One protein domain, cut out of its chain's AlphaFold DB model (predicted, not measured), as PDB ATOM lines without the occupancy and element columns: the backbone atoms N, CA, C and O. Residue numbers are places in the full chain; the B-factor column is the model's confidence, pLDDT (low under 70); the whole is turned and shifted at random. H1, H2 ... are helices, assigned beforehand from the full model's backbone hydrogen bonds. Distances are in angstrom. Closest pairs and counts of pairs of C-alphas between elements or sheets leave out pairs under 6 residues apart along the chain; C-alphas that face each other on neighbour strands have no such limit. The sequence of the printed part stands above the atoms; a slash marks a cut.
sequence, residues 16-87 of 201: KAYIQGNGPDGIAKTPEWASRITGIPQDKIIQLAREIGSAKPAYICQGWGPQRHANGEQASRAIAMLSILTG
ATOM      1  N   LYS A  16     154.782 175.949 174.914       92.56
ATOM      2  CA  LYS A  16     155.331 174.991 175.894       92.56
ATOM      3  C   LYS A  16     155.397 173.557 175.364       92.56
ATOM      4  O   LYS A  16     156.368 172.866 175.644       92.56
ATOM      5  N   ALA A  17     154.398 173.112 174.602       94.12
ATOM      6  CA  ALA A  17     154.367 171.758 174.055       94.12
ATOM      7  C   ALA A  17     155.444 171.608 172.982       94.12
ATOM      8  O   ALA A  17     156.163 170.616 172.990       94.12
ATOM      9  N   TYR A  18     155.631 172.634 172.148       93.75
ATOM     10  CA  TYR A  18     156.738 172.696 171.195       93.75
ATOM     11  C   TYR A  18     158.118 172.583 171.868       93.75
ATOM     12  O   TYR A  18     158.961 171.813 171.409       93.75
ATOM     13  N   ILE A  19     158.353 173.306 172.973       94.81
ATOM     14  CA  ILE A  19     159.621 173.222 173.723       94.81
ATOM     15  C   ILE A  19     159.800 171.832 174.347       94.81
ATOM     16  O   ILE A  19     160.893 171.270 174.310       94.81
ATOM     17  N   GLN A  20     158.734 171.265 174.914       96.12
ATOM     18  CA  GLN A  20     158.776 169.974 175.605       96.12
ATOM     19  C   GLN A  20     158.780 168.760 174.662       96.12
ATOM     20  O   GLN A  20     158.950 167.646 175.141       96.12
ATOM     21  N   GLY A  21     158.615 168.959 173.350       96.19
ATOM     22  CA  GLY A  21     158.527 167.868 172.371       96.19
ATOM     23  C   GLY A  21     157.162 167.182 172.309       96.19
ATOM     24  O   GLY A  21     157.035 166.138 171.689       96.19
ATOM     25  N   ASN A  22     156.132 167.780 172.912       95.31
ATOM     26  CA  ASN A  22     154.746 167.299 172.855       95.31
ATOM     27  C   ASN A  22     153.970 167.876 171.654       95.31
ATOM     28  O   ASN A  22     152.771 167.636 171.517       95.31
ATOM     29  N   GLY A  23     154.627 168.710 170.844       90.50
ATOM     30  CA  GLY A  23     154.074 169.273 169.616       90.50
ATOM     31  C   GLY A  23     154.251 168.345 168.405       90.50
ATOM     32  O   GLY A  23     154.794 167.250 168.539       90.50
ATOM     33  N   PRO A  24     153.845 168.795 167.204       88.19
ATOM     34  CA  PRO A  24     153.858 167.971 165.990       88.19
ATOM     35  C   PRO A  24     155.233 167.430 165.578       88.19
ATOM     36  O   PRO A  24     155.300 166.419 164.889       88.19
ATOM     37  N   ASP A  25     156.323 168.096 165.974       92.62
ATOM     38  CA  ASP A  25     157.681 167.668 165.628       92.62
ATOM     39  C   ASP A  25     158.232 166.555 166.530       92.62
ATOM     40  O   ASP A  25     159.246 165.957 166.182       92.62
ATOM     41  N   GLY A  26     157.592 166.269 167.672       95.50
ATOM     42  CA  GLY A  26     157.994 165.206 168.599       95.50
ATOM     43  C   GLY A  26     159.378 165.381 169.239       95.50
ATOM     44  O   GLY A  26     159.905 164.430 169.816       95.50
ATOM     45  N   ILE A  27     160.008 166.558 169.128       97.19
ATOM     46  CA  ILE A  27     161.409 166.763 169.531       97.19
ATOM     47  C   ILE A  27     161.479 167.703 170.731       97.19
ATOM     48  O   ILE A  27     161.158 168.886 170.629       97.19
ATOM     49  N   ALA A  28     161.972 167.215 171.868       97.81
ATOM     50  CA  ALA A  28     162.242 168.067 173.022       97.81
ATOM     51  C   ALA A  28     163.426 169.010 172.743       97.81
ATOM     52  O   ALA A  28     164.508 168.575 172.345       97.81
ATOM     53  N   LYS A  29     163.241 170.311 172.988       97.56
ATOM     54  CA  LYS A  29     164.249 171.362 172.759       97.56
ATOM     55  C   LYS A  29     165.208 171.465 173.949       97.56
ATOM     56  O   LYS A  29     165.274 172.483 174.635       97.56
ATOM     57  N   THR A  30     165.898 170.365 174.246       98.38
ATOM     58  CA  THR A  30     166.811 170.255 175.393       98.38
ATOM     59  C   THR A  30     168.109 171.051 175.174       98.38
ATOM     60  O   THR A  30     168.465 171.353 174.033       98.38
ATOM     61  N   PRO A  31     168.874 171.358 176.241       98.38
ATOM     62  CA  PRO A  31     170.203 171.954 176.099       98.38
ATOM     63  C   PRO A  31     171.164 171.123 175.235       98.38
ATOM     64  O   PRO A  31     171.966 171.685 174.501       98.38
ATOM     65  N   GLU A  32     171.061 169.791 175.276       98.38
ATOM     66  CA  GLU A  32     171.864 168.897 174.431       98.38
ATOM     67  C   GLU A  32     171.483 169.018 172.948       98.38
ATOM     68  O   GLU A  32     172.352 169.133 172.080       98.38
ATOM     69  N   TRP A  33     170.180 169.078 172.656       98.31
ATOM     70  CA  TRP A  33     169.678 169.351 171.310       98.31
ATOM     71  C   TRP A  33     170.187 170.703 170.784       98.31
ATOM     72  O   TRP A  33     170.705 170.777 169.669       98.31
ATOM     73  N   ALA A  34     170.105 171.758 171.600       98.12
ATOM     74  CA  ALA A  34     170.560 173.096 171.223       98.12
ATOM     75  C   ALA A  34     172.083 173.161 171.033       98.12
ATOM     76  O   ALA A  34     172.558 173.824 170.109       98.12
ATOM     77  N   SER A  35     172.849 172.450 171.865       98.56
ATOM     78  CA  SER A  35     174.311 172.395 171.786       98.56
ATOM     79  C   SER A  35     174.787 171.853 170.440       98.56
ATOM     80  O   SER A  35     175.634 172.462 169.788       98.56
ATOM     81  N   ARG A  36     174.154 170.781 169.951       98.31
ATOM     82  CA  ARG A  36     174.460 170.195 168.638       98.31
ATOM     83  C   ARG A  36     174.221 171.143 167.460       98.31
ATOM     84  O   ARG A  36     174.893 171.011 166.446       98.31
ATOM     85  N   ILE A  37     173.244 172.044 167.566       97.88
ATOM     86  CA  ILE A  37     172.874 172.975 166.486       97.88
ATOM     87  C   ILE A  37     173.728 174.241 166.537       97.88
ATOM     88  O   ILE A  37     174.188 174.728 165.510       97.88
ATOM     89  N   THR A  38     173.904 174.793 167.735       97.44
ATOM     90  CA  THR A  38     174.541 176.103 167.935       97.44
ATOM     91  C   THR A  38     176.055 176.012 168.096       97.44
ATOM     92  O   THR A  38     176.738 177.023 167.956       97.44
ATOM     93  N   GLY A  39     176.585 174.831 168.435       98.38
ATOM     94  CA  GLY A  39     177.978 174.643 168.837       98.38
ATOM     95  C   GLY A  39     178.292 175.154 170.250       98.38
ATOM     96  O   GLY A  39     179.439 175.072 170.682       98.38
ATOM     97  N   ILE A  40     177.302 175.672 170.989       98.38
ATOM     98  CA  ILE A  40     177.492 176.170 172.356       98.38
ATOM     99  C   ILE A  40     177.468 174.979 173.329       98.38
ATOM    100  O   ILE A  40     176.526 174.187 173.277       98.38
ATOM    101  N   PRO A  41     178.447 174.835 174.241       98.56
ATOM    102  CA  PRO A  41     178.447 173.767 175.239       98.56
ATOM    103  C   PRO A  41     177.171 173.720 176.100       98.56
ATOM    104  O   PRO A  41     176.608 174.755 176.474       98.56
ATOM    105  N   GLN A  42     176.705 172.509 176.425       98.56
ATOM    106  CA  GLN A  42     175.460 172.287 177.175       98.56
ATOM    107  C   GLN A  42     175.464 172.984 178.545       98.56
ATOM    108  O   GLN A  42     174.468 173.592 178.946       98.56
ATOM    109  N   ASP A  43     176.589 172.909 179.252       98.56
ATOM    110  CA  ASP A  43     176.813 173.543 180.549       98.56
ATOM    111  C   ASP A  43     176.660 175.066 180.465       98.56
ATOM    112  O   ASP A  43     176.023 175.656 181.336       98.56
ATOM    113  N   LYS A  44     177.134 175.696 179.382       98.69
ATOM    114  CA  LYS A  44     176.981 177.140 179.147       98.69
ATOM    115  C   LYS A  44     175.540 177.552 178.887       98.69
ATOM    116  O   LYS A  44     175.093 178.559 179.436       98.69
ATOM    117  N   ILE A  45     174.795 176.761 178.117       98.56
ATOM    118  CA  ILE A  45     173.360 176.996 177.890       98.56
ATOM    119  C   ILE A  45     172.600 176.937 179.223       98.56
ATOM    120  O   ILE A  45     171.799 177.822 179.527       98.56
ATOM    121  N   ILE A  46     172.869 175.913 180.040       98.62
ATOM    122  CA  ILE A  46     172.229 175.735 181.352       98.62
ATOM    123  C   ILE A  46     172.627 176.857 182.315       98.62
ATOM    124  O   ILE A  46     171.763 177.383 183.020       98.62
ATOM    125  N   GLN A  47     173.911 177.223 182.346       98.62
ATOM    126  CA  GLN A  47     174.433 178.307 183.174       98.62
ATOM    127  C   GLN A  47     173.690 179.614 182.872       98.62
ATOM    128  O   GLN A  47     173.075 180.179 183.775       98.62
ATOM    129  N   LEU A  48     173.660 180.036 181.604       97.94
ATOM    130  CA  LEU A  48     173.001 181.275 181.193       97.94
ATOM    131  C   LEU A  48     171.499 181.262 181.514       97.94
ATOM    132  O   LEU A  48     170.959 182.247 182.012       97.94
ATOM    133  N   ALA A  49     170.817 180.137 181.284       97.50
ATOM    134  CA  ALA A  49     169.398 180.009 181.616       97.50
ATOM    135  C   ALA A  49     169.135 180.185 183.124       97.50
ATOM    136  O   ALA A  49     168.152 180.820 183.509       97.50
ATOM    137  N   ARG A  50     170.014 179.649 183.984       98.00
ATOM    138  CA  ARG A  50     169.919 179.826 185.443       98.00
ATOM    139  C   ARG A  50     170.224 181.258 185.868       98.00
ATOM    140  O   ARG A  50     169.520 181.780 186.729       98.00
ATOM    141  N   GLU A  51     171.225 181.894 185.269       97.50
ATOM    142  CA  GLU A  51     171.562 183.301 185.527       97.50
ATOM    143  C   GLU A  51     170.383 184.216 185.171       97.50
ATOM    144  O   GLU A  51     169.912 184.969 186.022       97.50
ATOM    145  N   ILE A  52     169.809 184.063 183.974       96.69
ATOM    146  CA  ILE A  52     168.627 184.824 183.537       96.69
ATOM    147  C   ILE A  52     167.416 184.555 184.444       96.69
ATOM    148  O   ILE A  52     166.711 185.485 184.823       96.69
ATOM    149  N   GLY A  53     167.160 183.292 184.803       95.94
ATOM    150  CA  GLY A  53     166.002 182.915 185.620       95.94
ATOM    151  C   GLY A  53     166.102 183.309 187.100       95.94
ATOM    152  O   GLY A  53     165.076 183.385 187.780       95.94
ATOM    153  N   SER A  54     167.315 183.541 187.609       96.25
ATOM    154  CA  SER A  54     167.562 183.948 189.002       96.25
ATOM    155  C   SER A  54     167.764 185.457 189.168       96.25
ATOM    156  O   SER A  54     167.490 185.976 190.252       96.25
ATOM    157  N   ALA A  55     168.166 186.170 188.115       95.12
ATOM    158  CA  ALA A  55     168.234 187.625 188.105       95.12
ATOM    159  C   ALA A  55     166.830 188.250 188.198       95.12
ATOM    160  O   ALA A  55     165.951 187.980 187.378       95.12
ATOM    161  N   LYS A  56     166.611 189.098 189.211       92.25
ATOM    162  CA  LYS A  56     165.339 189.799 189.438       92.25
ATOM    163  C   LYS A  56     165.593 191.274 189.779       92.25
ATOM    164  O   LYS A  56     166.032 191.540 190.899       92.25
ATOM    165  N   PRO A  57     165.287 192.225 188.873       94.19
ATOM    166  CA  PRO A  57     164.813 192.039 187.493       94.19
ATOM    167  C   PRO A  57     165.948 191.645 186.527       94.19
ATOM    168  O   PRO A  57     167.115 191.927 186.793       94.19
ATOM    169  N   ALA A  58     165.607 191.030 185.389       95.69
ATOM    170  CA  ALA A  58     166.543 190.841 184.276       95.69
ATOM    171  C   ALA A  58     166.144 191.706 183.072       95.69
ATOM    172  O   ALA A  58     165.012 191.639 182.584       95.69
ATOM    173  N   TYR A  59     167.099 192.487 182.571       95.62
ATOM    174  CA  TYR A  59     166.952 193.305 181.371       95.62
ATOM    175  C   TYR A  59     167.526 192.553 180.163       95.62
ATOM    176  O   TYR A  59     168.731 192.312 180.095       95.62
ATOM    177  N   ILE A  60     166.675 192.166 179.212       95.44
ATOM    178  CA  ILE A  60     167.054 191.363 178.040       95.44
ATOM    179  C   ILE A  60     166.850 192.212 176.788       95.44
ATOM    180  O   ILE A  60     165.736 192.343 176.298       95.44
ATOM    181  N   CYS A  61     167.910 192.799 176.246       93.81
ATOM    182  CA  CYS A  61     167.821 193.640 175.053       93.81
ATOM    183  C   CYS A  61     168.450 192.950 173.840       93.81
ATOM    184  O   CYS A  61     169.602 192.519 173.894       93.81
ATOM    185  N   GLN A  62     167.702 192.873 172.732       93.44
ATOM    186  CA  GLN A  62     168.266 192.545 171.422       93.44
ATOM    187  C   GLN A  62     168.553 193.810 170.608       93.44
ATOM    188  O   GLN A  62     167.766 194.755 170.593       93.44
ATOM    189  N   GLY A  63     169.637 193.777 169.836       92.38
ATOM    190  CA  GLY A  63     169.872 194.751 168.774       92.38
ATOM    191  C   GLY A  63     169.056 194.463 167.506       92.38
ATOM    192  O   GLY A  63     168.148 193.630 167.473       92.38
ATOM    193  N   TRP A  64     169.442 195.110 166.404       91.12
ATOM    194  CA  TRP A  64     168.845 194.899 165.078       91.12
ATOM    195  C   TRP A  64     169.555 193.840 164.225       91.12
ATOM    196  O   TRP A  64     169.577 193.944 163.005       91.12
ATOM    197  N   GLY A  65     170.207 192.870 164.859       92.94
ATOM    198  CA  GLY A  65     170.814 191.734 164.163       92.94
ATOM    199  C   GLY A  65     169.818 190.596 163.923       92.94
ATOM    200  O   GLY A  65     169.601 190.228 162.774       92.94
ATOM    201  N   PRO A  66     169.171 190.051 164.974       93.88
ATOM    202  CA  PRO A  66     168.431 188.786 164.873       93.88
ATOM    203  C   PRO A  66     167.317 188.740 163.814       93.88
ATOM    204  O   PRO A  66     167.140 187.728 163.147       93.88
ATOM    205  N   GLN A  67     166.586 189.837 163.636       93.25
ATOM    206  CA  GLN A  67     165.509 189.991 162.643       93.25
ATOM    207  C   GLN A  67     165.991 190.231 161.196       93.25
ATOM    208  O   GLN A  67     165.167 190.220 160.288       93.25
ATOM    209  N   ARG A  68     167.291 190.450 160.956       92.00
ATOM    210  CA  ARG A  68     167.899 190.643 159.622       92.00
ATOM    211  C   ARG A  68     168.490 189.346 159.063       92.00
ATOM    212  O   ARG A  68     169.427 189.362 158.272       92.00
ATOM    213  N   HIS A  69     167.922 188.219 159.472       92.12
ATOM    214  CA  HIS A  69     168.244 186.890 158.972       92.12
ATOM    215  C   HIS A  69     166.966 186.181 158.518       92.12
ATOM    216  O   HIS A  69     165.853 186.591 158.854       92.12
ATOM    217  N   ALA A  70     167.125 185.089 157.769       91.25
ATOM    218  CA  ALA A  70     166.012 184.201 157.457       91.25
ATOM    219  C   ALA A  70     165.349 183.701 158.754       91.25
ATOM    220  O   ALA A  70     166.044 183.290 159.686       91.25
ATOM    221  N   ASN A  71     164.013 183.734 158.806       92.69
ATOM    222  CA  ASN A  71     163.209 183.442 160.004       92.69
ATOM    223  C   ASN A  71     163.511 184.369 161.199       92.69
ATOM    224  O   ASN A  71     163.341 183.985 162.362       92.69
ATOM    225  N   GLY A  72     164.001 185.582 160.939       94.56
ATOM    226  CA  GLY A  72     164.426 186.524 161.970       94.56
ATOM    227  C   GLY A  72     163.305 186.948 162.925       94.56
ATOM    228  O   GLY A  72     163.551 187.221 164.101       94.56
ATOM    229  N   GLU A  73     162.053 186.918 162.475       94.12
ATOM    230  CA  GLU A  73     160.880 187.126 163.321       94.12
ATOM    231  C   GLU A  73     160.725 186.026 164.381       94.12
ATOM    232  O   GLU A  73     160.316 186.312 165.509       94.12
ATOM    233  N   GLN A  74     161.124 184.784 164.075       95.06
ATOM    234  CA  GLN A  74     161.149 183.691 165.053       95.06
ATOM    235  C   GLN A  74     162.244 183.918 166.096       95.06
ATOM    236  O   GLN A  74     162.001 183.711 167.285       95.06
ATOM    237  N   ALA A  75     163.426 184.374 165.666       94.88
ATOM    238  CA  ALA A  75     164.544 184.678 166.557       94.88
ATOM    239  C   ALA A  75     164.188 185.817 167.525       94.88
ATOM    240  O   ALA A  75     164.309 185.662 168.741       94.88
ATOM    241  N   SER A  76     163.656 186.927 167.005       95.75
ATOM    242  CA  SER A  76     163.182 188.036 167.840       95.75
ATOM    243  C   SER A  76     162.048 187.625 168.775       95.75
ATOM    244  O   SER A  76     162.048 188.021 169.943       95.75
ATOM    245  N   ARG A  77     161.112 186.784 168.316       95.06
ATOM    246  CA  ARG A  77     160.056 186.245 169.181       95.06
ATOM    247  C   ARG A  77     160.633 185.386 170.305       95.06
ATOM    248  O   ARG A  77     160.209 185.544 171.443       95.06
ATOM    249  N   ALA A  78     161.592 184.507 170.016       95.25
ATOM    250  CA  ALA A  78     162.221 183.654 171.025       95.25
ATOM    251  C   ALA A  78     162.920 184.472 172.125       95.25
ATOM    252  O   ALA A  78     162.804 184.132 173.300       95.25
ATOM    253  N   ILE A  79     163.572 185.582 171.763       95.75
ATOM    254  CA  ILE A  79     164.201 186.493 172.731       95.75
ATOM    255  C   ILE A  79     163.144 187.183 173.602       95.75
ATOM    256  O   ILE A  79     163.253 187.157 174.827       95.75
ATOM    257  N   ALA A  80     162.082 187.727 173.001       95.56
ATOM    258  CA  ALA A  80     160.984 188.345 173.751       95.56
ATOM    259  C   ALA A  80     160.288 187.361 174.709       95.56
ATOM    260  O   ALA A  80     159.899 187.731 175.821       95.56
ATOM    261  N   MET A  81     160.187 186.086 174.321       95.62
ATOM    262  CA  MET A  81     159.642 185.044 175.189       95.62
ATOM    263  C   MET A  81     160.455 184.854 176.472       95.62
ATOM    264  O   MET A  81     159.851 184.508 177.483       95.62
ATOM    265  N   LEU A  82     161.770 185.106 176.485       95.88
ATOM    266  CA  LEU A  82     162.560 185.025 177.720       95.88
ATOM    267  C   LEU A  82     162.064 186.045 178.748       95.88
ATOM    268  O   LEU A  82     161.723 185.646 179.857       95.88
ATOM    269  N   SER A  83     161.913 187.315 178.357       95.31
ATOM    270  CA  SER A  83     161.396 188.368 179.245       95.31
ATOM    271  C   SER A  83     159.990 188.065 179.763       95.31
ATOM    272  O   SER A  83     159.685 188.350 180.921       95.31
ATOM    273  N   ILE A  84     159.135 187.466 178.927       94.81
ATOM    274  CA  ILE A  84     157.783 187.039 179.317       94.81
ATOM    275  C   ILE A  84     157.851 185.889 180.329       94.81
ATOM    276  O   ILE A  84     157.193 185.941 181.367       94.81
ATOM    277  N   LEU A  85     158.644 184.853 180.044       94.12
ATOM    278  CA  LEU A  85     158.733 183.645 180.870       94.12
ATOM    279  C   LEU A  85     159.354 183.913 182.242       94.12
ATOM    280  O   LEU A  85     158.988 183.246 183.208       94.12
ATOM    281  N   THR A  86     160.263 184.882 182.342       95.38
ATOM    282  CA  THR A  86     160.894 185.273 183.610       95.38
ATOM    283  C   THR A  86     160.181 186.421 184.321       95.38
ATOM    284  O   THR A  86     160.612 186.820 185.399       95.38
ATOM    285  N   GLY A  87     159.082 186.940 183.761       95.50
ATOM    286  CA  GLY A  87     158.257 187.966 184.405       95.50
ATOM    287  C   GLY A  87     158.885 189.361 184.440       95.50
ATOM    288  O   GLY A  87     158.601 190.128 185.353       95.50
TER     289      GLY A  87
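This is residues 16 to 87 of the 201 residues of the protein "Dimethyl sulfoxide reductase DmsA" of Kluyvera cryocrescens (UniProt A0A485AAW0). Four helices make an open arrangement with few contacts: H4, the longest, has H3 near it, and H2 is set steeply at the beginning of H3, while H1 is off to one side and touches no helix. Between H3 and H4 the unnamed residues 55 to 71 make a wide loop, running back beside H4 and then turning into its first residue. The printed part has 72 residues with four named helices, in the order H1, H2, H3, H4, and no named strand; the class is all helix. The whole is only just compact, close to loose, with a radius of gyration of the C-alphas of 13.2 A, and its C-alphas span 33 by 29 by 24 A.

H4 is residues 72 to 85, 19.9 A from first to last C-alpha; it begins at C-alpha 72 (164.426, 186.524, 161.970) and ends at C-alpha 85 (158.733, 183.645, 180.870). H3 is residues 42 to 54, 18.4 A from first to last C-alpha, and begins at C-alpha 42 (175.460, 172.287, 177.175). H2 is residues 31 to 38, with 10.1 A from first to last C-alpha. H1 is residues 16 to 20, with 6.1 A from first to last C-alpha, and begins at C-alpha 16 (155.331, 174.991, 175.894).

H4 touches no helix. H4 and H3 are near each other, with 6 pairs of C-alphas within 10 A and the closest 8.4 A apart. H3 touches H2 with residues 42 to 46 alone; the closest C-alphas of the two are those of Pro 31 and Gln 42, 5.4 A apart. The lines of H2 and H3 stand at a steep tilt of 68 degrees, only just short of about perpendicular, and the two run opposite ways. H2 and H4 are apart. H1 is apart from H2, H3 and H4. In H1 and H3 every O i to N i+4 pair is within hydrogen-bond range; in H2 it is 3 of 4 pairs and in H4 9 of 10.

The C-alphas of Pro 24 and Pro 57 are the two farthest apart, at 34.1 A, and those of Lys 16 and Gly 87, the first and last printed, are 15.8 A apart. The link from H3 to H4 is long, with 17 residues, whose C-alphas lie 12 to 18 A from the mean of the C-alphas. The link from H2 to H3 is tight, with 3 residues, and that from H1 to H2 is short, with 10. The printed part has no cut. The mean pLDDT of the printed part is 95.6, and no printed residue is under 70.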